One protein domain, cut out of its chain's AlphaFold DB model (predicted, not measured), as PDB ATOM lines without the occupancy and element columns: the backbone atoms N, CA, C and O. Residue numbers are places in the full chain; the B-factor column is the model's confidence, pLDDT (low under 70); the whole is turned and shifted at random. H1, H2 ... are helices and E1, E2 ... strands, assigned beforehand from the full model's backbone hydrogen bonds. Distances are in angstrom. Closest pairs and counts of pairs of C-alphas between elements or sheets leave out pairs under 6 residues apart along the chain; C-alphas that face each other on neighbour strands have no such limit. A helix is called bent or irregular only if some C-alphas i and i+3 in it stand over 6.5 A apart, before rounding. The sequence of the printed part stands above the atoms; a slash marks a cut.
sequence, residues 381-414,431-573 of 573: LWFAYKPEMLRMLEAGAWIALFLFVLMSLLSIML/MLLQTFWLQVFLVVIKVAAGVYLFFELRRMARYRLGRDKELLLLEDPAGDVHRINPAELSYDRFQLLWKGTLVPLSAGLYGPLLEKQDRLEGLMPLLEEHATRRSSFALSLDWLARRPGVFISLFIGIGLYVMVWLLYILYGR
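Overview. This is residues 381 to 414 and 431 to 573 of the 573 residues of an uncharacterized protein of Wenzhouxiangellaceae bacterium (UniProt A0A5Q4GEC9). Three long helices, H1, H2 and H5, run side by side as a stalk, with H2 between the other two, and a small head of strands and short helices sits at one end. In the head are the three-stranded sheet E1 E2 E3, the strand hairpin E4 and E5, H3 by the edge strand E1, and H4 between the hairpin and the start of H5. The 177 printed residues hold five helices and five strands, in the order H1 H2 E1 E2 E3 E4 E5 H3 H4 H5; both sheets are antiparallel, and the class is mostly helix. The whole is loose, with a radius of gyration of the C-alphas of 19.9 A, and a rod spanning 69 by 29 by 27 A.

Along the chain. H1, residues 387 to 414, begins with C-alpha 387 at (6.632, 10.827, 1.351) and is 40.5 A long. H2, residues 431 to 460, is 42.8 A long. The strands are E1, residues 464 to 468, E2, 471 to 475, E3, 481 to 484, E4, 495 to 498, and E5, 501 to 504. H3, residues 516 to 530, is 20.5 A long and only just irregular: C-alphas 521 and 524 are 6.8 A apart. H4 is residues 536 to 545. H5, residues 548 to 571, is 32.7 A long and ends with C-alpha 571 at (54.852, -7.996, -5.746).

Arrangement. H1 and H2 touch, closest at the C-alphas of Leu 401 and Gly 450, 5.0 A, opposite ways at a shallow tilt of 2 degrees. H2 and H5 touch, closest at the C-alphas of Leu 442 and Gly 557, 6.7 A, opposite ways at a shallow tilt of 23 degrees. H1 and H5 are apart. E1, E2 and E3 form a meander, each strand the antiparallel neighbour of the one before, with N 466 and O 473 at 2.8 A and N 474 and O 482 at 2.9 A. Residues 381 to 382 pair antiparallel with residues 466 to 467 of E1. H3 only grazes this sheet, with residues 518 to 527. In the hairpin E4 and E5, N 496 and O 503 are 2.8 A apart. The closest C-alphas of E4 and H4, Leu 497 and Leu 539, are 6.7 A apart. H4 and H5 only just touch, only at the corner, with 3 pairs of C-alphas within 8 A, the closest Leu 544 and Phe 551 at 5.9 A, about perpendicular at 88 degrees. Every O i to N i+4 pair is within hydrogen-bond range in H1, H2, H4 and H5; in H3, 8 of 11 are.

Size, cuts and confidence. The two C-alphas farthest apart, Lys 469 and Arg 573, are 69.9 A apart. Residues 415 to 430 are not printed, and C-alphas 414 and 431 are 15.3 A apart across this cut. The link from E5 to H3 is long, with 11 residues. The mean pLDDT of the printed part is 78.7; 41 residues are under 70, among them 431 to 442 and 548 to 573.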
ATOM      1  N   LEU A 381      -6.819   5.823 -11.191       87.88
ATOM      2  CA  LEU A 381      -6.490   5.859  -9.769       87.88
ATOM      3  C   LEU A 381      -4.969   5.841  -9.606       87.88
ATOM      4  O   LEU A 381      -4.332   4.829  -9.881       87.88
ATOM      5  N   TRP A 382      -4.375   6.940  -9.151       91.00
ATOM      6  CA  TRP A 382      -2.949   6.992  -8.818       91.00
ATOM      7  C   TRP A 382      -2.720   6.535  -7.380       91.00
ATOM      8  O   TRP A 382      -3.373   7.042  -6.470       91.00
ATOM      9  N   PHE A 383      -1.781   5.613  -7.169       91.25
ATOM     10  CA  PHE A 383      -1.442   5.142  -5.829       91.25
ATOM     11  C   PHE A 383      -0.629   6.199  -5.073       91.25
ATOM     12  O   PHE A 383       0.282   6.827  -5.627       91.25
ATOM     13  N   ALA A 384      -0.945   6.395  -3.795       86.69
ATOM     14  CA  ALA A 384      -0.248   7.326  -2.929       86.69
ATOM     15  C   ALA A 384       1.061   6.708  -2.419       86.69
ATOM     16  O   ALA A 384       1.089   5.642  -1.794       86.69
ATOM     17  N   TYR A 385       2.166   7.410  -2.672       88.50
ATOM     18  CA  TYR A 385       3.467   7.078  -2.104       88.50
ATOM     19  C   TYR A 385       3.614   7.742  -0.741       88.50
ATOM     20  O   TYR A 385       3.300   8.922  -0.580       88.50
ATOM     21  N   LYS A 386       4.181   7.014   0.219       88.62
ATOM     22  CA  LYS A 386       4.561   7.571   1.517       88.62
ATOM     23  C   LYS A 386       5.734   8.538   1.330       88.62
ATOM     24  O   LYS A 386       6.836   8.080   1.010       88.62
ATOM     25  N   PRO A 387       5.562   9.852   1.566       86.38
ATOM     26  CA  PRO A 387       6.632  10.827   1.351       86.38
ATOM     27  C   PRO A 387       7.842  10.561   2.258       86.38
ATOM     28  O   PRO A 387       8.980  10.803   1.862       86.38
ATOM     29  N   GLU A 388       7.618   9.999   3.449       88.00
ATOM     30  CA  GLU A 388       8.678   9.579   4.372       88.00
ATOM     31  C   GLU A 388       9.565   8.480   3.780       88.00
ATOM     32  O   GLU A 388      10.788   8.550   3.875       88.00
ATOM     33  N   MET A 389       8.964   7.494   3.109       83.19
ATOM     34  CA  MET A 389       9.696   6.373   2.516       83.19
ATOM     35  C   MET A 389      10.486   6.803   1.278       83.19
ATOM     36  O   MET A 389      11.592   6.314   1.059       83.19
ATOM     37  N   LEU A 390       9.964   7.762   0.503       80.88
ATOM     38  CA  LEU A 390      10.701   8.389  -0.598       80.88
ATOM     39  C   LEU A 390      11.934   9.147  -0.085       80.88
ATOM     40  O   LEU A 390      13.031   8.945  -0.605       80.88
ATOM     41  N   ARG A 391      11.786   9.938   0.989       84.12
ATOM     42  CA  ARG A 391      12.921  10.609   1.651       84.12
ATOM     43  C   ARG A 391      13.937   9.608   2.201       84.12
ATOM     44  O   ARG A 391      15.134   9.853   2.096       84.12
ATOM     45  N   MET A 392      13.494   8.476   2.753       80.06
ATOM     46  CA  MET A 392      14.397   7.413   3.214       80.06
ATOM     47  C   MET A 392      15.139   6.728   2.065       80.06
ATOM     48  O   MET A 392      16.309   6.395   2.227       80.06
ATOM     49  N   LEU A 393      14.504   6.535   0.905       77.25
ATOM     50  CA  LEU A 393      15.171   5.983  -0.277       77.25
ATOM     51  C   LEU A 393      16.252   6.944  -0.803       77.25
ATOM     52  O   LEU A 393      17.367   6.515  -1.100       77.25
ATOM     53  N   GLU A 394      15.952   8.247  -0.845       79.56
ATOM     54  CA  GLU A 394      16.935   9.289  -1.172       79.56
ATOM     55  C   GLU A 394      18.071   9.348  -0.135       79.56
ATOM     56  O   GLU A 394      19.244   9.412  -0.507       79.56
ATOM     57  N   ALA A 395      17.758   9.258   1.162       80.38
ATOM     58  CA  ALA A 395      18.758   9.197   2.228       80.38
ATOM     59  C   ALA A 395      19.624   7.930   2.137       80.38
ATOM     60  O   ALA A 395      20.837   7.998   2.309       80.38
ATOM     61  N   GLY A 396      19.031   6.782   1.804       75.88
ATOM     62  CA  GLY A 396      19.745   5.526   1.581       75.88
ATOM     63  C   GLY A 396      20.746   5.622   0.429       75.88
ATOM     64  O   GLY A 396      21.857   5.106   0.540       75.88
ATOM     65  N   ALA A 397      20.398   6.345  -0.639       75.19
ATOM     66  CA  ALA A 397      21.310   6.621  -1.744       75.19
ATOM     67  C   ALA A 397      22.509   7.485  -1.299       75.19
ATOM     68  O   ALA A 397      23.649   7.192  -1.667       75.19
ATOM     69  N   TRP A 398      22.277   8.500  -0.458       79.81
ATOM     70  CA  TRP A 398      23.347   9.306   0.145       79.81
ATOM     71  C   TRP A 398      24.243   8.498   1.086       79.81
ATOM     72  O   TRP A 398      25.465   8.616   1.012       79.81
ATOM     73  N   ILE A 399      23.657   7.647   1.932       78.00
ATOM     74  CA  ILE A 399      24.402   6.754   2.828       78.00
ATOM     75  C   ILE A 399      25.270   5.790   2.012       78.00
ATOM     76  O   ILE A 399      26.443   5.610   2.327       78.00
ATOM     77  N   ALA A 400      24.728   5.200   0.942       71.94
ATOM     78  CA  ALA A 400      25.485   4.313   0.066       71.94
ATOM     79  C   ALA A 400      26.682   5.038  -0.573       71.94
ATOM     80  O   ALA A 400      27.803   4.534  -0.506       71.94
ATOM     81  N   LEU A 401      26.471   6.238  -1.127       78.31
ATOM     82  CA  LEU A 401      27.550   7.056  -1.687       78.31
ATOM     83  C   LEU A 401      28.614   7.391  -0.629       78.31
ATOM     84  O   LEU A 401      29.805   7.225  -0.886       78.31
ATOM     85  N   PHE A 402      28.193   7.803   0.569       81.44
ATOM     86  CA  PHE A 402      29.092   8.092   1.685       81.44
ATOM     87  C   PHE A 402      29.938   6.872   2.072       81.44
ATOM     88  O   PHE A 402      31.154   6.991   2.199       81.44
ATOM     89  N   LEU A 403      29.328   5.689   2.193       72.38
ATOM     90  CA  LEU A 403      30.045   4.446   2.496       72.38
ATOM     91  C   LEU A 403      31.062   4.088   1.402       72.38
ATOM     92  O   LEU A 403      32.179   3.684   1.725       72.38
ATOM     93  N   PHE A 404      30.723   4.283   0.123       71.88
ATOM     94  CA  PHE A 404      31.660   4.079  -0.988       71.88
ATOM     95  C   PHE A 404      32.868   5.023  -0.914       71.88
ATOM     96  O   PHE A 404      34.005   4.582  -1.113       71.88
ATOM     97  N   VAL A 405      32.643   6.301  -0.597       75.94
ATOM     98  CA  VAL A 405      33.713   7.294  -0.411       75.94
ATOM     99  C   VAL A 405      34.570   6.945   0.808       75.94
ATOM    100  O   VAL A 405      35.793   6.901   0.703       75.94
ATOM    101  N   LEU A 406      33.949   6.615   1.942       78.56
ATOM    102  CA  LEU A 406      34.644   6.260   3.179       78.56
ATOM    103  C   LEU A 406      35.525   5.016   3.006       78.56
ATOM    104  O   LEU A 406      36.698   5.034   3.372       78.56
ATOM    105  N   MET A 407      34.997   3.951   2.393       70.44
ATOM    106  CA  MET A 407      35.778   2.752   2.078       70.44
ATOM    107  C   MET A 407      36.953   3.048   1.143       70.44
ATOM    108  O   MET A 407      38.003   2.415   1.244       70.44
ATOM    109  N   SER A 408      36.781   3.999   0.229       73.50
ATOM    110  CA  SER A 408      37.837   4.428  -0.684       73.50
ATOM    111  C   SER A 408      38.950   5.179   0.056       73.50
ATOM    112  O   SER A 408      40.122   4.870  -0.144       73.50
ATOM    113  N   LEU A 409      38.593   6.081   0.976       74.69
ATOM    114  CA  LEU A 409      39.544   6.781   1.846       74.69
ATOM    115  C   LEU A 409      40.310   5.816   2.762       74.69
ATOM    116  O   LEU A 409      41.530   5.913   2.862       74.69
ATOM    117  N   LEU A 410      39.622   4.842   3.366       70.50
ATOM    118  CA  LEU A 410      40.248   3.780   4.165       70.50
ATOM    119  C   LEU A 410      41.258   2.965   3.348       70.50
ATOM    120  O   LEU A 410      42.347   2.684   3.837       70.50
ATOM    121  N   SER A 411      40.926   2.625   2.098       70.00
ATOM    122  CA  SER A 411      41.826   1.900   1.188       70.00
ATOM    123  C   SER A 411      43.087   2.711   0.865       70.00
ATOM    124  O   SER A 411      44.188   2.162   0.862       70.00
ATOM    125  N   ILE A 412      42.943   4.026   0.656       73.69
ATOM    126  CA  ILE A 412      44.077   4.943   0.454       73.69
ATOM    127  C   ILE A 412      44.937   5.019   1.719       73.69
ATOM    128  O   ILE A 412      46.154   4.904   1.623       73.69
ATOM    129  N   MET A 413      44.327   5.165   2.899       72.88
ATOM    130  CA  MET A 413      45.063   5.218   4.167       72.88
ATOM    131  C   MET A 413      45.809   3.916   4.471       72.88
ATOM    132  O   MET A 413      46.952   3.974   4.911       72.88
ATOM    133  N   LEU A 414      45.208   2.753   4.193       69.69
ATOM    134  CA  LEU A 414      45.885   1.459   4.328       69.69
ATOM    135  C   LEU A 414      47.058   1.326   3.347       69.69
ATOM    136  O   LEU A 414      48.102   0.790   3.700       69.69
ATOM    137  N   MET A 431      56.770   0.170  -7.708       56.03
ATOM    138  CA  MET A 431      55.693  -0.716  -7.277       56.03
ATOM    139  C   MET A 431      54.702   0.040  -6.369       56.03
ATOM    140  O   MET A 431      53.483  -0.147  -6.455       56.03
ATOM    141  N   LEU A 432      55.200   1.025  -5.618       61.88
ATOM    142  CA  LEU A 432      54.412   1.992  -4.860       61.88
ATOM    143  C   LEU A 432      53.637   2.955  -5.766       61.88
ATOM    144  O   LEU A 432      52.446   3.170  -5.539       61.88
ATOM    145  N   LEU A 433      54.264   3.483  -6.823       65.56
ATOM    146  CA  LEU A 433      53.593   4.360  -7.785       65.56
ATOM    147  C   LEU A 433      52.464   3.615  -8.517       65.56
ATOM    148  O   LEU A 433      51.360   4.144  -8.660       65.56
ATOM    149  N   GLN A 434      52.706   2.363  -8.917       61.66
ATOM    150  CA  GLN A 434      51.684   1.510  -9.533       61.66
ATOM    151  C   GLN A 434      50.531   1.214  -8.570       61.66
ATOM    152  O   GLN A 434      49.368   1.365  -8.946       61.66
ATOM    153  N   THR A 435      50.834   0.856  -7.319       64.62
ATOM    154  CA  THR A 435      49.810   0.582  -6.299       64.62
ATOM    155  C   THR A 435      48.981   1.832  -5.996       64.62
ATOM    156  O   THR A 435      47.757   1.748  -5.903       64.62
ATOM    157  N   PHE A 436      49.613   3.005  -5.914       68.25
ATOM    158  CA  PHE A 436      48.936   4.279  -5.687       68.25
ATOM    159  C   PHE A 436      47.953   4.626  -6.812       68.25
ATOM    160  O   PHE A 436      46.764   4.813  -6.549       68.25
ATOM    161  N   TRP A 437      48.409   4.655  -8.070       68.31
ATOM    162  CA  TRP A 437      47.545   4.994  -9.211       68.31
ATOM    163  C   TRP A 437      46.384   4.026  -9.373       68.31
ATOM    164  O   TRP A 437      45.270   4.416  -9.715       68.31
ATOM    165  N   LEU A 438      46.635   2.759  -9.081       63.72
ATOM    166  CA  LEU A 438      45.633   1.721  -9.141       63.72
ATOM    167  C   LEU A 438      44.578   1.869  -8.032       63.72
ATOM    168  O   LEU A 438      43.385   1.730  -8.306       63.72
ATOM    169  N   GLN A 439      44.975   2.232  -6.807       67.19
ATOM    170  CA  GLN A 439      44.027   2.584  -5.742       67.19
ATOM    171  C   GLN A 439      43.201   3.814  -6.126       67.19
ATOM    172  O   GLN A 439      41.978   3.773  -6.013       67.19
ATOM    173  N   VAL A 440      43.834   4.866  -6.655       69.62
ATOM    174  CA  VAL A 440      43.139   6.060  -7.167       69.62
ATOM    175  C   VAL A 440      42.118   5.676  -8.241       69.62
ATOM    176  O   VAL A 440      40.964   6.096  -8.172       69.62
ATOM    177  N   PHE A 441      42.494   4.820  -9.191       68.75
ATOM    178  CA  PHE A 441      41.592   4.345 -10.238       68.75
ATOM    179  C   PHE A 441      40.396   3.563  -9.673       68.75
ATOM    180  O   PHE A 441      39.252   3.810 -10.056       68.75
ATOM    181  N   LEU A 442      40.631   2.671  -8.704       67.88
ATOM    182  CA  LEU A 442      39.561   1.954  -8.008       67.88
ATOM    183  C   LEU A 442      38.632   2.897  -7.236       67.88
ATOM    184  O   LEU A 442      37.422   2.672  -7.225       67.88
ATOM    185  N   VAL A 443      39.169   3.946  -6.605       73.19
ATOM    186  CA  VAL A 443      38.367   4.989  -5.946       73.19
ATOM    187  C   VAL A 443      37.478   5.694  -6.965       73.19
ATOM    188  O   VAL A 443      36.276   5.805  -6.739       73.19
ATOM    189  N   VAL A 444      38.030   6.106  -8.108       72.94
ATOM    190  CA  VAL A 444      37.267   6.774  -9.173       72.94
ATOM    191  C   VAL A 444      36.128   5.884  -9.673       72.94
ATOM    192  O   VAL A 444      34.992   6.348  -9.758       72.94
ATOM    193  N   ILE A 445      36.386   4.595  -9.922       70.12
ATOM    194  CA  ILE A 445      35.346   3.638 -10.336       70.12
ATOM    195  C   ILE A 445      34.267   3.491  -9.256       70.12
ATOM    196  O   ILE A 445      33.078   3.536  -9.571       70.12
ATOM    197  N   LYS A 446      34.656   3.332  -7.985       69.56
ATOM    198  CA  LYS A 446      33.725   3.191  -6.852       69.56
ATOM    199  C   LYS A 446      32.837   4.421  -6.685       69.56
ATOM    200  O   LYS A 446      31.628   4.283  -6.515       69.56
ATOM    201  N   VAL A 447      33.420   5.617  -6.770       74.50
ATOM    202  CA  VAL A 447      32.688   6.885  -6.695       74.50
ATOM    203  C   VAL A 447      31.757   7.032  -7.896       74.50
ATOM    204  O   VAL A 447      30.583   7.330  -7.705       74.50
ATOM    205  N   ALA A 448      32.225   6.752  -9.115       73.50
ATOM    206  CA  ALA A 448      31.394   6.807 -10.317       73.50
ATOM    207  C   ALA A 448      30.209   5.828 -10.245       73.50
ATOM    208  O   ALA A 448      29.078   6.207 -10.550       73.50
ATOM    209  N   ALA A 449      30.437   4.597  -9.775       71.19
ATOM    210  CA  ALA A 449      29.384   3.610  -9.552       71.19
ATOM    211  C   ALA A 449      28.390   4.063  -8.470       71.19
ATOM    212  O   ALA A 449      27.181   3.930  -8.656       71.19
ATOM    213  N   GLY A 450      28.880   4.645  -7.369       73.62
ATOM    214  CA  GLY A 450      28.048   5.217  -6.311       73.62
ATOM    215  C   GLY A 450      27.182   6.380  -6.803       73.62
ATOM    216  O   GLY A 450      25.985   6.406  -6.532       73.62
ATOM    217  N   VAL A 451      27.756   7.304  -7.581       76.62
ATOM    218  CA  VAL A 451      27.043   8.435  -8.199       76.62
ATOM    219  C   VAL A 451      25.996   7.941  -9.196       76.62
ATOM    220  O   VAL A 451      24.855   8.399  -9.175       76.62
ATOM    221  N   TYR A 452      26.346   6.972 -10.042       77.12
ATOM    222  CA  TYR A 452      25.397   6.368 -10.972       77.12
ATOM    223  C   TYR A 452      24.228   5.704 -10.230       77.12
ATOM    224  O   TYR A 452      23.065   5.961 -10.548       77.12
ATOM    225  N   LEU A 453      24.521   4.889  -9.208       72.62
ATOM    226  CA  LEU A 453      23.501   4.234  -8.389       72.62
ATOM    227  C   LEU A 453      22.611   5.265  -7.688       72.62
ATOM    228  O   LEU A 453      21.397   5.089  -7.637       72.62
ATOM    229  N   PHE A 454      23.198   6.360  -7.202       77.94
ATOM    230  CA  PHE A 454      22.470   7.476  -6.608       77.94
ATOM    231  C   PHE A 454      21.460   8.087  -7.587       77.94
ATOM    232  O   PHE A 454      20.284   8.234  -7.245       77.94
ATOM    233  N   PHE A 455      21.878   8.392  -8.819       81.75
ATOM    234  CA  PHE A 455      20.975   8.932  -9.836       81.75
ATOM    235  C   PHE A 455      19.883   7.943 -10.238       81.75
ATOM    236  O   PHE A 455      18.730   8.349 -10.378       81.75
ATOM    237  N   GLU A 456      20.203   6.655 -10.376       79.50
ATOM    238  CA  GLU A 456      19.199   5.638 -10.692       79.50
ATOM    239  C   GLU A 456      18.195   5.447  -9.554       79.50
ATOM    240  O   GLU A 456      16.998   5.434  -9.820       79.50
ATOM    241  N   LEU A 457      18.625   5.393  -8.290       76.69
ATOM    242  CA  LEU A 457      17.709   5.312  -7.144       76.69
ATOM    243  C   LEU A 457      16.794   6.538  -7.068       76.69
ATOM    244  O   LEU A 457      15.589   6.411  -6.850       76.69
ATOM    245  N   ARG A 458      17.343   7.730  -7.316       81.50
ATOM    246  CA  ARG A 458      16.560   8.967  -7.329       81.50
ATOM    247  C   ARG A 458      15.594   9.028  -8.512       81.50
ATOM    248  O   ARG A 458      14.488   9.546  -8.378       81.50
ATOM    249  N   ARG A 459      15.983   8.476  -9.663       84.38
ATOM    250  CA  ARG A 459      15.107   8.300 -10.825       84.38
ATOM    251  C   ARG A 459      13.984   7.309 -10.512       84.38
ATOM    252  O   ARG A 459      12.833   7.602 -10.807       84.38
ATOM    253  N   MET A 460      14.304   6.183  -9.873       81.88
ATOM    254  CA  MET A 460      13.345   5.162  -9.437       81.88
ATOM    255  C   MET A 460      12.306   5.716  -8.452       81.88
ATOM    256  O   MET A 460      11.134   5.365  -8.541       81.88
ATOM    257  N   ALA A 461      12.714   6.622  -7.560       81.25
ATOM    258  CA  ALA A 461      11.829   7.277  -6.595       81.25
ATOM    259  C   ALA A 461      10.765   8.193  -7.233       81.25
ATOM    260  O   ALA A 461       9.788   8.539  -6.577       81.25
ATOM    261  N   ARG A 462      10.949   8.610  -8.495       87.50
ATOM    262  CA  ARG A 462      10.023   9.516  -9.195       87.50
ATOM    263  C   ARG A 462       8.963   8.806 -10.029       87.50
ATOM    264  O   ARG A 462       8.063   9.478 -10.516       87.50
ATOM    265  N   TYR A 463       9.060   7.489 -10.206       90.94
ATOM    266  CA  TYR A 463       8.005   6.751 -10.894       90.94
ATOM    267  C   TYR A 463       6.741   6.737 -10.044       90.94
ATOM    268  O   TYR A 463       6.809   6.506  -8.835       90.94
ATOM    269  N   ARG A 464       5.591   6.930 -10.690       94.06
ATOM    270  CA  ARG A 464       4.289   6.821 -10.033       94.06
ATOM    271  C   ARG A 464       3.517   5.671 -10.642       94.06
ATOM    272  O   ARG A 464       3.437   5.532 -11.858       94.06
ATOM    273  N   LEU A 465       2.960   4.838  -9.779       94.81
ATOM    274  CA  LEU A 465       2.090   3.743 -10.166       94.81
ATOM    275  C   LEU A 465       0.630   4.159  -9.999       94.81
ATOM    276  O   LEU A 465       0.269   4.848  -9.046       94.81
ATOM    277  N   GLY A 466      -0.210   3.703 -10.913       94.19
ATOM    278  CA  GLY A 466      -1.654   3.841 -10.835       94.19
ATOM    279  C   GLY A 466      -2.360   2.674 -11.512       94.19
ATOM    280  O   GLY A 466      -1.726   1.726 -11.974       94.19
ATOM    281  N   ARG A 467      -3.682   2.747 -11.587       92.62
ATOM    282  CA  ARG A 467      -4.542   1.742 -12.207       92.62
ATOM    283  C   ARG A 467      -5.627   2.425 -13.035       92.62
ATOM    284  O   ARG A 467      -6.255   3.375 -12.575       92.62
ATOM    285  N   ASP A 468      -5.868   1.906 -14.233       91.88
ATOM    286  CA  ASP A 468      -7.015   2.247 -15.082       91.88
ATOM    287  C   ASP A 468      -7.684   0.939 -15.515       91.88
ATOM    288  O   ASP A 468      -7.180   0.224 -16.383       91.88
ATOM    289  N   LYS A 469      -8.801   0.592 -14.863       88.50
ATOM    290  CA  LYS A 469      -9.505  -0.692 -15.040       88.50
ATOM    291  C   LYS A 469      -8.595  -1.899 -14.766       88.50
ATOM    292  O   LYS A 469      -8.253  -2.138 -13.612       88.50
ATOM    293  N   GLU A 470      -8.223  -2.660 -15.789       91.38
ATOM    294  CA  GLU A 470      -7.347  -3.842 -15.713       91.38
ATOM    295  C   GLU A 470      -5.897  -3.522 -16.115       91.38
ATOM    296  O   GLU A 470      -5.033  -4.393 -16.125       91.38
ATOM    297  N   LEU A 471      -5.610  -2.262 -16.453       91.38
ATOM    298  CA  LEU A 471      -4.280  -1.823 -16.849       91.38
ATOM    299  C   LEU A 471      -3.564  -1.161 -15.675       91.38
ATOM    300  O   LEU A 471      -4.148  -0.381 -14.915       91.38
ATOM    301  N   LEU A 472      -2.267  -1.439 -15.572       95.12
ATOM    302  CA  LEU A 472      -1.376  -0.718 -14.680       95.12
ATOM    303  C   LEU A 472      -0.919   0.566 -15.379       95.12
ATOM    304  O   LEU A 472      -0.483   0.533 -16.528       95.12
ATOM    305  N   LEU A 473      -1.013   1.699 -14.693       95.25
ATOM    306  CA  LEU A 473      -0.439   2.960 -15.147       95.25
ATOM    307  C   LEU A 473       0.943   3.133 -14.524       95.25
ATOM    308  O   LEU A 473       1.106   2.951 -13.317       95.25
ATOM    309  N   LEU A 474       1.921   3.518 -15.334       95.12
ATOM    310  CA  LEU A 474       3.243   3.925 -14.877       95.12
ATOM    311  C   LEU A 474       3.547   5.310 -15.444       95.12
ATOM    312  O   LEU A 474       3.747   5.444 -16.645       95.12
ATOM    313  N   GLU A 475       3.580   6.325 -14.587       94.69
ATOM    314  CA  GLU A 475       4.120   7.641 -14.929       94.69
ATOM    315  C   GLU A 475       5.633   7.594 -14.729       94.69
ATOM    316  O   GLU A 475       6.116   7.259 -13.638       94.69
ATOM    317  N   ASP A 476       6.386   7.875 -15.785       92.50
ATOM    318  CA  ASP A 476       7.834   7.963 -15.694       92.50
ATOM    319  C   ASP A 476       8.299   9.344 -15.183       92.50
ATOM    320  O   ASP A 476       7.502  10.270 -15.036       92.50
ATOM    321  N   PRO A 477       9.597   9.525 -14.876       88.88
ATOM    322  CA  PRO A 477      10.101  10.795 -14.360       88.88
ATOM    323  C   PRO A 477      10.000  11.981 -15.330       88.88
ATOM    324  O   PRO A 477      10.259  13.104 -14.894       88.88
ATOM    325  N   ALA A 478       9.709  11.750 -16.616       89.88
ATOM    326  CA  ALA A 478       9.441  12.801 -17.594       89.88
ATOM    327  C   ALA A 478       7.959  13.227 -17.599       89.88
ATOM    328  O   ALA A 478       7.628  14.246 -18.199       89.88
ATOM    329  N   GLY A 479       7.098  12.498 -16.880       90.69
ATOM    330  CA  GLY A 479       5.653  12.715 -16.833       90.69
ATOM    331  C   GLY A 479       4.884  11.902 -17.875       90.69
ATOM    332  O   GLY A 479       3.667  12.058 -17.983       90.69
ATOM    333  N   ASP A 480       5.553  11.029 -18.637       91.19
ATOM    334  CA  ASP A 480       4.881  10.203 -19.636       91.19
ATOM    335  C   ASP A 480       4.144   9.047 -18.952       91.19
ATOM    336  O   ASP A 480       4.717   8.291 -18.160       91.19
ATOM    337  N   VAL A 481       2.854   8.901 -19.264       93.50
ATOM    338  CA  VAL A 481       1.989   7.865 -18.687       93.50
ATOM    339  C   VAL A 481       1.916   6.659 -19.614       93.50
ATOM    340  O   VAL A 481       1.298   6.694 -20.679       93.50
ATOM    341  N   HIS A 482       2.482   5.549 -19.158       91.94
ATOM    342  CA  HIS A 482       2.477   4.270 -19.855       91.94
ATOM    343  C   HIS A 482       1.337   3.391 -19.336       91.94
ATOM    344  O   HIS A 482       1.222   3.160 -18.133       91.94
ATOM    345  N   ARG A 483       0.496   2.878 -20.242       94.50
ATOM    346  CA  ARG A 483      -0.541   1.879 -19.929       94.50
ATOM    347  C   ARG A 483       0.031   0.487 -20.160       94.50
ATOM    348  O   ARG A 483       0.396   0.156 -21.285       94.50
ATOM    349  N   ILE A 484       0.118  -0.313 -19.106       95.00
ATOM    350  CA  ILE A 484       0.836  -1.584 -19.104       95.00
ATOM    351  C   ILE A 484      -0.141  -2.720 -18.824       95.00
ATOM    352  O   ILE A 484      -0.867  -2.696 -17.828       95.00
ATOM    353  N   ASN A 485      -0.129  -3.735 -19.689       93.19
ATOM    354  CA  ASN A 485      -0.802  -4.994 -19.404       93.19
ATOM    355  C   ASN A 485      -0.013  -5.737 -18.304       93.19
ATOM    356  O   ASN A 485       1.176  -6.003 -18.507       93.19
ATOM    357  N   PRO A 486      -0.631  -6.090 -17.162       93.44
ATOM    358  CA  PRO A 486       0.043  -6.803 -16.079       93.44
ATOM    359  C   PRO A 486       0.757  -8.099 -16.497       93.44
ATOM    360  O   PRO A 486       1.773  -8.445 -15.899       93.44
ATOM    361  N   ALA A 487       0.304  -8.768 -17.562       92.50
ATOM    362  CA  ALA A 487       0.960  -9.956 -18.115       92.50
ATOM    363  C   ALA A 487       2.380  -9.693 -18.658       92.50
ATOM    364  O   ALA A 487       3.190 -10.614 -18.750       92.50
ATOM    365  N   GLU A 488       2.720  -8.441 -18.983       92.31
ATOM    366  CA  GLU A 488       4.072  -8.040 -19.404       92.31
ATOM    367  C   GLU A 488       5.036  -7.826 -18.225       92.31
ATOM    368  O   GLU A 488       6.220  -7.527 -18.426       92.31
ATOM    369  N   LEU A 489       4.540  -7.919 -16.989       95.00
ATOM    370  CA  LEU A 489       5.273  -7.546 -15.789       95.00
ATOM    371  C   LEU A 489       5.884  -8.765 -15.113       95.00
ATOM    372  O   LEU A 489       5.290  -9.840 -15.020       95.00
ATOM    373  N   SER A 490       7.083  -8.569 -14.573       93.38
ATOM    374  CA  SER A 490       7.641  -9.469 -13.569       93.38
ATOM    375  C   SER A 490       7.766  -8.726 -12.248       93.38
ATOM    376  O   SER A 490       8.215  -7.583 -12.232       93.38
ATOM    377  N   TYR A 491       7.373  -9.342 -11.138       95.81
ATOM    378  CA  TYR A 491       7.340  -8.652  -9.849       95.81
ATOM    379  C   TYR A 491       7.768  -9.545  -8.688       95.81
ATOM    380  O   TYR A 491       7.781 -10.776  -8.777       95.81
ATOM    381  N   ASP A 492       8.123  -8.903  -7.583       92.38
ATOM    382  CA  ASP A 492       8.240  -9.531  -6.279       92.38
ATOM    383  C   ASP A 492       7.617  -8.633  -5.195       92.38
ATOM    384  O   ASP A 492       6.912  -7.664  -5.473       92.38
ATOM    385  N   ARG A 493       7.878  -8.941  -3.919       85.00
ATOM    386  CA  ARG A 493       7.336  -8.163  -2.793       85.00
ATOM    387  C   ARG A 493       7.899  -6.738  -2.655       85.00
ATOM    388  O   ARG A 493       7.400  -5.994  -1.812       85.00
ATOM    389  N   PHE A 494       8.951  -6.393  -3.389       86.00
ATOM    390  CA  PHE A 494       9.753  -5.183  -3.240       86.00
ATOM    391  C   PHE A 494       9.848  -4.331  -4.500       86.00
ATOM    392  O   PHE A 494      10.072  -3.130  -4.380       86.00
ATOM    393  N   GLN A 495       9.720  -4.920  -5.683       92.62
ATOM    394  CA  GLN A 495       9.993  -4.266  -6.952       92.62
ATOM    395  C   GLN A 495       9.218  -4.916  -8.099       92.62
ATOM    396  O   GLN A 495       8.817  -6.079  -8.049       92.62
ATOM    397  N   LEU A 496       9.043  -4.134  -9.155       94.56
ATOM    398  CA  LEU A 496       8.368  -4.496 -10.388       94.56
ATOM    399  C   LEU A 496       9.296  -4.190 -11.561       94.56
ATOM    400  O   LEU A 496       9.943  -3.149 -11.584       94.56
ATOM    401  N   LEU A 497       9.395  -5.104 -12.519       93.94
ATOM    402  CA  LEU A 497      10.240  -4.987 -13.700       93.94
ATOM    403  C   LEU A 497       9.362  -4.947 -14.950       93.94
ATOM    404  O   LEU A 497       8.654  -5.910 -15.249       93.94
ATOM    405  N   TRP A 498       9.465  -3.856 -15.706       94.12
ATOM    406  CA  TRP A 498       8.794  -3.669 -16.991       94.12
ATOM    407  C   TRP A 498       9.769  -3.118 -18.024       94.12
ATOM    408  O   TRP A 498      10.367  -2.073 -17.804       94.12
ATOM    409  N   LYS A 499       9.966  -3.823 -19.146       89.88
ATOM    410  CA  LYS A 499      10.858  -3.398 -20.251       89.88
ATOM    411  C   LYS A 499      12.256  -2.910 -19.806       89.88
ATOM    412  O   LYS A 499      12.870  -2.081 -20.461       89.88
ATOM    413  N   GLY A 500      12.804  -3.476 -18.726       84.94
ATOM    414  CA  GLY A 500      14.111  -3.078 -18.171       84.94
ATOM    415  C   GLY A 500      14.070  -1.883 -17.209       84.94
ATOM    416  O   GLY A 500      15.108  -1.486 -16.680       84.94
ATOM    417  N   THR A 501      12.887  -1.345 -16.935       88.25
ATOM    418  CA  THR A 501      12.626  -0.365 -15.883       88.25
ATOM    419  C   THR A 501      12.240  -1.093 -14.607       88.25
ATOM    420  O   THR A 501      11.287  -1.870 -14.592       88.25
ATOM    421  N   LEU A 502      13.001  -0.847 -13.544       89.38
ATOM    422  CA  LEU A 502      12.740  -1.393 -12.222       89.38
ATOM    423  C   LEU A 502      12.055  -0.320 -11.376       89.38
ATOM    424  O   LEU A 502      12.601   0.763 -11.182       89.38
ATOM    425  N   VAL A 503      10.846  -0.619 -10.920       92.19
ATOM    426  CA  VAL A 503       9.995   0.273 -10.137       92.19
ATOM    427  C   VAL A 503       9.919  -0.282  -8.719       92.19
ATOM    428  O   VAL A 503       9.426  -1.398  -8.529       92.19
ATOM    429  N   PRO A 504      10.421   0.438  -7.708       88.69
ATOM    430  CA  PRO A 504      10.390  -0.050  -6.343       88.69
ATOM    431  C   PRO A 504       8.956   0.027  -5.796       88.69
ATOM    432  O   PRO A 504       8.298   1.062  -5.851       88.69
ATOM    433  N   LEU A 505       8.477  -1.081  -5.235       90.12
ATOM    434  CA  LEU A 505       7.222  -1.180  -4.476       90.12
ATOM    435  C   LEU A 505       7.462  -1.001  -2.965       90.12
ATOM    436  O   LEU A 505       6.532  -0.792  -2.181       90.12
ATOM    437  N   SER A 506       8.720  -1.101  -2.534       84.00
ATOM    438  CA  SER A 506       9.162  -0.991  -1.146       84.00
ATOM    439  C   SER A 506      10.576  -0.426  -1.070       84.00
ATOM    440  O   SER A 506      11.415  -0.718  -1.915       84.00
ATOM    441  N   ALA A 507      10.865   0.313   0.000       78.25
ATOM    442  CA  ALA A 507      12.204   0.791   0.340       78.25
ATOM    443  C   ALA A 507      13.058  -0.306   1.024       78.25
ATOM    444  O   ALA A 507      13.898  -0.033   1.882       78.25
ATOM    445  N   GLY A 508      12.819  -1.580   0.698       77.06
ATOM    446  CA  GLY A 508      13.493  -2.725   1.308       77.06
ATOM    447  C   GLY A 508      13.155  -2.881   2.793       77.06
ATOM    448  O   GLY A 508      12.077  -3.357   3.143       77.06
ATOM    449  N   LEU A 509      14.094  -2.514   3.670       66.25
ATOM    450  CA  LEU A 509      13.969  -2.677   5.128       66.25
ATOM    451  C   LEU A 509      13.037  -1.667   5.784       66.25
ATOM    452  O   LEU A 509      12.519  -1.935   6.863       66.25
ATOM    453  N   TYR A 510      12.840  -0.520   5.142       74.88
ATOM    454  CA  TYR A 510      12.076   0.586   5.712       74.88
ATOM    455  C   TYR A 510      10.560   0.419   5.519       74.88
ATOM    456  O   TYR A 510       9.777   1.119   6.150       74.88
ATOM    457  N   GLY A 511      10.138  -0.558   4.708       83.38
ATOM    458  CA  GLY A 511       8.731  -0.889   4.487       83.38
ATOM    459  C   GLY A 511       8.238  -0.592   3.065       83.38
ATOM    460  O   GLY A 511       9.035  -0.293   2.168       83.38
ATOM    461  N   PRO A 512       6.931  -0.769   2.800       87.25
ATOM    462  CA  PRO A 512       6.333  -0.499   1.494       87.25
ATOM    463  C   PRO A 512       6.349   0.995   1.153       87.25
ATOM    464  O   PRO A 512       6.140   1.833   2.027       87.25
ATOM    465  N   LEU A 513       6.573   1.312  -0.127       86.81
ATOM    466  CA  LEU A 513       6.530   2.688  -0.635       86.81
ATOM    467  C   LEU A 513       5.094   3.181  -0.808       86.81
ATOM    468  O   LEU A 513       4.830   4.365  -0.628       86.81
ATOM    469  N   LEU A 514       4.188   2.265  -1.139       89.56
ATOM    470  CA  LEU A 514       2.767   2.533  -1.297       89.56
ATOM    471  C   LEU A 514       2.045   2.456   0.048       89.56
ATOM    472  O   LEU A 514       2.432   1.680   0.935       89.56
ATOM    473  N   GLU A 515       0.965   3.223   0.183       89.44
ATOM    474  CA  GLU A 515       0.042   3.053   1.300       89.44
ATOM    475  C   GLU A 515      -0.475   1.613   1.384       89.44
ATOM    476  O   GLU A 515      -0.625   0.913   0.379       89.44
ATOM    477  N   LYS A 516      -0.721   1.137   2.613       85.75
ATOM    478  CA  LYS A 516      -1.122  -0.263   2.843       85.75
ATOM    479  C   LYS A 516      -2.374  -0.612   2.034       85.75
ATOM    480  O   LYS A 516      -2.444  -1.708   1.482       85.75
ATOM    481  N   GLN A 517      -3.309   0.333   1.965       84.50
ATOM    482  CA  GLN A 517      -4.560   0.201   1.234       84.50
ATOM    483  C   GLN A 517      -4.316   0.103  -0.278       84.50
ATOM    484  O   GLN A 517      -4.635  -0.915  -0.876       84.50
ATOM    485  N   ASP A 518      -3.626   1.078  -0.873       87.50
ATOM    486  CA  ASP A 518      -3.295   1.088  -2.306       87.50
ATOM    487  C   ASP A 518      -2.521  -0.158  -2.753       87.50
ATOM    488  O   ASP A 518      -2.742  -0.706  -3.836       87.50
ATOM    489  N   ARG A 519      -1.624  -0.651  -1.895       85.62
ATOM    490  CA  ARG A 519      -0.854  -1.862  -2.166       85.62
ATOM    491  C   ARG A 519      -1.723  -3.116  -2.140       85.62
ATOM    492  O   ARG A 519      -1.663  -3.891  -3.087       85.62
ATOM    493  N   LEU A 520      -2.434  -3.364  -1.040       84.62
ATOM    494  CA  LEU A 520      -3.139  -4.631  -0.820       84.62
ATOM    495  C   LEU A 520      -4.460  -4.700  -1.579       84.62
ATOM    496  O   LEU A 520      -4.827  -5.772  -2.043       84.62
ATOM    497  N   GLU A 521      -5.148  -3.571  -1.720       80.12
ATOM    498  CA  GLU A 521      -6.463  -3.508  -2.355       80.12
ATOM    499  C   GLU A 521      -6.366  -3.127  -3.838       80.12
ATOM    500  O   GLU A 521      -7.186  -3.553  -4.649       80.12
ATOM    501  N   GLY A 522      -5.353  -2.345  -4.217       85.44
ATOM    502  CA  GLY A 522      -5.187  -1.854  -5.583       85.44
ATOM    503  C   GLY A 522      -4.225  -2.687  -6.425       85.44
ATOM    504  O   GLY A 522      -4.618  -3.263  -7.439       85.44
ATOM    505  N   LEU A 523      -2.951  -2.703  -6.029       92.25
ATOM    506  CA  LEU A 523      -1.853  -3.198  -6.863       92.25
ATOM    507  C   LEU A 523      -1.653  -4.720  -6.795       92.25
ATOM    508  O   LEU A 523      -1.498  -5.361  -7.830       92.25
ATOM    509  N   MET A 524      -1.604  -5.299  -5.592       92.44
ATOM    510  CA  MET A 524      -1.237  -6.709  -5.409       92.44
ATOM    511  C   MET A 524      -2.209  -7.693  -6.074       92.44
ATOM    512  O   MET A 524      -1.698  -8.597  -6.729       92.44
ATOM    513  N   PRO A 525      -3.547  -7.522  -6.007       92.56
ATOM    514  CA  PRO A 525      -4.475  -8.424  -6.691       92.56
ATOM    515  C   PRO A 525      -4.233  -8.459  -8.204       92.56
ATOM    516  O   PRO A 525      -4.136  -9.530  -8.790       92.56
ATOM    517  N   LEU A 526      -4.010  -7.288  -8.815       91.00
ATOM    518  CA  LEU A 526      -3.717  -7.159 -10.245       91.00
ATOM    519  C   LEU A 526      -2.417  -7.883 -10.639       91.00
ATOM    520  O   LEU A 526      -2.334  -8.500 -11.700       91.00
ATOM    521  N   LEU A 527      -1.383  -7.798  -9.793       93.50
ATOM    522  CA  LEU A 527      -0.106  -8.473 -10.032       93.50
ATOM    523  C   LEU A 527      -0.190  -9.984  -9.780       93.50
ATOM    524  O   LEU A 527       0.416 -10.748 -10.520       93.50
ATOM    525  N   GLU A 528      -0.918 -10.423  -8.754       92.75
ATOM    526  CA  GLU A 528      -1.073 -11.845  -8.423       92.75
ATOM    527  C   GLU A 528      -1.913 -12.600  -9.453       92.75
ATOM    528  O   GLU A 528      -1.619 -13.761  -9.735       92.75
ATOM    529  N   GLU A 529      -2.913 -11.945 -10.042       91.94
ATOM    530  CA  GLU A 529      -3.787 -12.552 -11.047       91.94
ATOM    531  C   GLU A 529      -3.107 -12.691 -12.417       91.94
ATOM    532  O   GLU A 529      -3.344 -13.660 -13.142       91.94
ATOM    533  N   HIS A 530      -2.248 -11.735 -12.785       92.44
ATOM    534  CA  HIS A 530      -1.803 -11.598 -14.173       92.44
ATOM    535  C   HIS A 530      -0.284 -11.479 -14.373       92.44
ATOM    536  O   HIS A 530       0.188 -11.778 -15.468       92.44
ATOM    537  N   ALA A 531       0.504 -11.053 -13.379       93.25
ATOM    538  CA  ALA A 531       1.943 -10.821 -13.544       93.25
ATOM    539  C   ALA A 531       2.802 -12.035 -13.144       93.25
ATOM    540  O   ALA A 531       2.422 -12.887 -12.342       93.25
ATOM    541  N   THR A 532       4.032 -12.107 -13.667       93.00
ATOM    542  CA  THR A 532       4.954 -13.211 -13.353       93.00
ATOM    543  C   THR A 532       5.719 -12.940 -12.057       93.00
ATOM    544  O   THR A 532       6.608 -12.085 -12.006       93.00
ATOM    545  N   ARG A 533       5.447 -13.709 -11.001       93.94
ATOM    546  CA  ARG A 533       6.215 -13.614  -9.752       93.94
ATOM    547  C   ARG A 533       7.624 -14.196  -9.929       93.94
ATOM    548  O   ARG A 533       7.781 -15.362 -10.283       93.94
ATOM    549  N   ARG A 534       8.662 -13.407  -9.639       90.62
ATOM    550  CA  ARG A 534      10.077 -13.830  -9.654       90.62
ATOM    551  C   ARG A 534      10.742 -13.548  -8.305       90.62
ATOM    552  O   ARG A 534      10.198 -12.841  -7.462       90.62
ATOM    553  N   SER A 535      11.921 -14.124  -8.071       86.38
ATOM    554  CA  SER A 535      12.729 -13.765  -6.899       86.38
ATOM    555  C   SER A 535      13.361 -12.382  -7.089       86.38
ATOM    556  O   SER A 535      13.661 -11.982  -8.215       86.38
ATOM    557  N   SER A 536      13.628 -11.669  -5.988       79.56
ATOM    558  CA  SER A 536      14.306 -10.362  -6.043       79.56
ATOM    559  C   SER A 536      15.627 -10.440  -6.793       79.56
ATOM    560  O   SER A 536      15.944  -9.560  -7.582       79.56
ATOM    561  N   PHE A 537      16.375 -11.523  -6.570       74.62
ATOM    562  CA  PHE A 537      17.650 -11.754  -7.232       74.62
ATOM    563  C   PHE A 537      17.490 -11.900  -8.748       74.62
ATOM    564  O   PHE A 537      18.225 -11.251  -9.483       74.62
ATOM    565  N   ALA A 538      16.511 -12.681  -9.219       76.25
ATOM    566  CA  ALA A 538      16.260 -12.847 -10.650       76.25
ATOM    567  C   ALA A 538      15.857 -11.523 -11.319       76.25
ATOM    568  O   ALA A 538      16.384 -11.188 -12.374       76.25
ATOM    569  N   LEU A 539      14.991 -10.731 -10.675       82.56
ATOM    570  CA  LEU A 539      14.590  -9.412 -11.182       82.56
ATOM    571  C   LEU A 539      15.760  -8.426 -11.233       82.56
ATOM    572  O   LEU A 539      15.919  -7.707 -12.218       82.56
ATOM    573  N   SER A 540      16.591  -8.400 -10.190       78.69
ATOM    574  CA  SER A 540      17.787  -7.560 -10.163       78.69
ATOM    575  C   SER A 540      18.801  -8.002 -11.216       78.69
ATOM    576  O   SER A 540      19.372  -7.141 -11.878       78.69
ATOM    577  N   LEU A 541      18.991  -9.309 -11.427       73.56
ATOM    578  CA  LEU A 541      19.870  -9.843 -12.468       73.56
ATOM    579  C   LEU A 541      19.365  -9.473 -13.871       73.56
ATOM    580  O   LEU A 541      20.152  -9.001 -14.684       73.56
ATOM    581  N   ASP A 542      18.063  -9.613 -14.136       77.12
ATOM    582  CA  ASP A 542      17.445  -9.218 -15.409       77.12
ATOM    583  C   ASP A 542      17.579  -7.710 -15.663       77.12
ATOM    584  O   ASP A 542      17.842  -7.278 -16.788       77.12
ATOM    585  N   TRP A 543      17.412  -6.895 -14.619       84.25
ATOM    586  CA  TRP A 543      17.619  -5.452 -14.693       84.25
ATOM    587  C   TRP A 543      19.083  -5.102 -14.989       84.25
ATOM    588  O   TRP A 543      19.359  -4.313 -15.894       84.25
ATOM    589  N   LEU A 544      20.022  -5.737 -14.283       73.38
ATOM    590  CA  LEU A 544      21.464  -5.584 -14.495       73.38
ATOM    591  C   LEU A 544      21.886  -6.026 -15.903       73.38
ATOM    592  O   LEU A 544      22.639  -5.309 -16.559       73.38
ATOM    593  N   ALA A 545      21.364  -7.147 -16.405       73.06
ATOM    594  CA  ALA A 545      21.671  -7.671 -17.738       73.06
ATOM    595  C   ALA A 545      21.229  -6.719 -18.862       73.06
ATOM    596  O   ALA A 545      21.867  -6.648 -19.910       73.06
ATOM    597  N   ARG A 546      20.165  -5.938 -18.635       78.12
ATOM    598  CA  ARG A 546      19.668  -4.912 -19.567       78.12
ATOM    599  C   ARG A 546      20.385  -3.563 -19.429       78.12
ATOM    600  O   ARG A 546      20.124  -2.651 -20.211       78.12
ATOM    601  N   ARG A 547      21.288  -3.422 -18.453       75.62
ATOM    602  CA  ARG A 547      22.087  -2.217 -18.176       75.62
ATOM    603  C   ARG A 547      23.581  -2.581 -18.214       75.62
ATOM    604  O   ARG A 547      24.242  -2.543 -17.173       75.62
ATOM    605  N   PRO A 548      24.140  -2.904 -19.400       63.22
ATOM    606  CA  PRO A 548      25.497  -3.440 -19.530       63.22
ATOM    607  C   PRO A 548      26.557  -2.545 -18.879       63.22
ATOM    608  O   PRO A 548      27.493  -3.067 -18.291       63.22
ATOM    609  N   GLY A 549      26.369  -1.219 -18.872       64.19
ATOM    610  CA  GLY A 549      27.266  -0.289 -18.179       64.19
ATOM    611  C   GLY A 549      27.455  -0.609 -16.690       64.19
ATOM    612  O   GLY A 549      28.585  -0.687 -16.236       64.19
ATOM    613  N   VAL A 550      26.379  -0.889 -15.945       60.22
ATOM    614  CA  VAL A 550      26.435  -1.167 -14.493       60.22
ATOM    615  C   VAL A 550      27.115  -2.494 -14.208       60.22
ATOM    616  O   VAL A 550      27.953  -2.602 -13.315       60.22
ATOM    617  N   PHE A 551      26.747  -3.508 -14.988       56.72
ATOM    618  CA  PHE A 551      27.300  -4.846 -14.866       56.72
ATOM    619  C   PHE A 551      28.800  -4.842 -15.181       56.72
ATOM    620  O   PHE A 551      29.598  -5.353 -14.399       56.72
ATOM    621  N   ILE A 552      29.192  -4.176 -16.270       61.00
ATOM    622  CA  ILE A 552      30.589  -4.008 -16.670       61.00
ATOM    623  C   ILE A 552      31.361  -3.229 -15.597       61.00
ATOM    624  O   ILE A 552      32.421  -3.687 -15.193       61.00
ATOM    625  N   SER A 553      30.842  -2.123 -15.055       55.44
ATOM    626  CA  SER A 553      31.530  -1.367 -13.993       55.44
ATOM    627  C   SER A 553      31.730  -2.175 -12.708       55.44
ATOM    628  O   SER A 553      32.799  -2.106 -12.104       55.44
ATOM    629  N   LEU A 554      30.727  -2.956 -12.290       59.44
ATOM    630  CA  LEU A 554      30.803  -3.779 -11.081       59.44
ATOM    631  C   LEU A 554      31.822  -4.917 -11.245       59.44
ATOM    632  O   LEU A 554      32.664  -5.122 -10.373       59.44
ATOM    633  N   PHE A 555      31.783  -5.625 -12.377       58.69
ATOM    634  CA  PHE A 555      32.713  -6.718 -12.666       58.69
ATOM    635  C   PHE A 555      34.127  -6.227 -12.971       58.69
ATOM    636  O   PHE A 555      35.079  -6.866 -12.537       58.69
ATOM    637  N   ILE A 556      34.286  -5.081 -13.640       59.59
ATOM    638  CA  ILE A 556      35.591  -4.430 -13.799       59.59
ATOM    639  C   ILE A 556      36.120  -3.999 -12.430       59.59
ATOM    640  O   ILE A 556      37.282  -4.242 -12.143       59.59
ATOM    641  N   GLY A 557      35.292  -3.434 -11.547       56.97
ATOM    642  CA  GLY A 557      35.710  -3.049 -10.196       56.97
ATOM    643  C   GLY A 557      36.147  -4.237  -9.333       56.97
ATOM    644  O   GLY A 557      37.198  -4.176  -8.699       56.97
ATOM    645  N   ILE A 558      35.376  -5.331  -9.336       61.16
ATOM    646  CA  ILE A 558      35.709  -6.571  -8.615       61.16
ATOM    647  C   ILE A 558      36.931  -7.247  -9.242       61.16
ATOM    648  O   ILE A 558      37.855  -7.622  -8.527       61.16
ATOM    649  N   GLY A 559      36.959  -7.378 -10.568       58.69
ATOM    650  CA  GLY A 559      38.055  -7.994 -11.310       58.69
ATOM    651  C   GLY A 559      39.359  -7.225 -11.146       58.69
ATOM    652  O   GLY A 559      40.386  -7.833 -10.865       58.69
ATOM    653  N   LEU A 560      39.310  -5.891 -11.220       54.88
ATOM    654  CA  LEU A 560      40.452  -5.045 -10.904       54.88
ATOM    655  C   LEU A 560      40.841  -5.224  -9.450       54.88
ATOM    656  O   LEU A 560      41.992  -5.532  -9.233       54.88
ATOM    657  N   TYR A 561      39.935  -5.117  -8.472       56.19
ATOM    658  CA  TYR A 561      40.273  -5.295  -7.052       56.19
ATOM    659  C   TYR A 561      40.961  -6.637  -6.767       56.19
ATOM    660  O   TYR A 561      41.997  -6.659  -6.109       56.19
ATOM    661  N   VAL A 562      40.436  -7.740  -7.308       57.53
ATOM    662  CA  VAL A 562      41.053  -9.071  -7.207       57.53
ATOM    663  C   VAL A 562      42.417  -9.081  -7.889       57.53
ATOM    664  O   VAL A 562      43.378  -9.571  -7.309       57.53
ATOM    665  N   MET A 563      42.537  -8.495  -9.081       53.81
ATOM    666  CA  MET A 563      43.812  -8.370  -9.782       53.81
ATOM    667  C   MET A 563      44.817  -7.526  -8.985       53.81
ATOM    668  O   MET A 563      45.941  -7.961  -8.813       53.81
ATOM    669  N   VAL A 564      44.426  -6.374  -8.433       55.03
ATOM    670  CA  VAL A 564      45.253  -5.489  -7.593       55.03
ATOM    671  C   VAL A 564      45.743  -6.223  -6.365       55.03
ATOM    672  O   VAL A 564      46.899  -6.107  -5.992       55.03
ATOM    673  N   TRP A 565      44.849  -6.957  -5.718       55.19
ATOM    674  CA  TRP A 565      45.150  -7.669  -4.494       55.19
ATOM    675  C   TRP A 565      46.067  -8.869  -4.762       55.19
ATOM    676  O   TRP A 565      47.038  -9.068  -4.037       55.19
ATOM    677  N   LEU A 566      45.853  -9.583  -5.872       48.62
ATOM    678  CA  LEU A 566      46.792 -10.586  -6.375       48.62
ATOM    679  C   LEU A 566      48.145  -9.962  -6.732       48.62
ATOM    680  O   LEU A 566      49.172 -10.521  -6.377       48.62
ATOM    681  N   LEU A 567      48.171  -8.795  -7.383       49.59
ATOM    682  CA  LEU A 567      49.406  -8.072  -7.689       49.59
ATOM    683  C   LEU A 567      50.107  -7.626  -6.394       49.59
ATOM    684  O   LEU A 567      51.298  -7.838  -6.256       49.59
ATOM    685  N   TYR A 568      49.396  -7.110  -5.397       52.50
ATOM    686  CA  TYR A 568      49.978  -6.720  -4.109       52.50
ATOM    687  C   TYR A 568      50.627  -7.905  -3.378       52.50
ATOM    688  O   TYR A 568      51.747  -7.793  -2.889       52.50
ATOM    689  N   ILE A 569      49.958  -9.061  -3.363       49.84
ATOM    690  CA  ILE A 569      50.500 -10.310  -2.808       49.84
ATOM    691  C   ILE A 569      51.735 -10.773  -3.579       49.84
ATOM    692  O   ILE A 569      52.721 -11.204  -2.987       49.84
ATOM    693  N   LEU A 570      51.670 -10.710  -4.907       45.88
ATOM    694  CA  LEU A 570      52.732 -11.217  -5.765       45.88
ATOM    695  C   LEU A 570      53.963 -10.304  -5.770       45.88
ATOM    696  O   LEU A 570      55.064 -10.826  -5.899       45.88
ATOM    697  N   TYR A 571      53.787  -8.991  -5.617       42.25
ATOM    698  CA  TYR A 571      54.852  -7.996  -5.746       42.25
ATOM    699  C   TYR A 571      55.383  -7.474  -4.396       42.25
ATOM    700  O   TYR A 571      56.360  -6.741  -4.396       42.25
ATOM    701  N   GLY A 572      54.733  -7.751  -3.255       45.91
ATOM    702  CA  GLY A 572      55.124  -7.234  -1.928       45.91
ATOM    703  C   GLY A 572      56.421  -7.822  -1.349       45.91
ATOM    704  O   GLY A 572      56.558  -7.888  -0.128       45.91
ATOM    705  N   ARG A 573      57.327  -8.281  -2.215       40.41
ATOM    706  CA  ARG A 573      58.689  -8.709  -1.907       40.41
ATOM    707  C   ARG A 573      59.667  -7.807  -2.623       40.41
ATOM    708  O   ARG A 573      59.586  -7.775  -3.872       40.41
TER     709      ARG A 573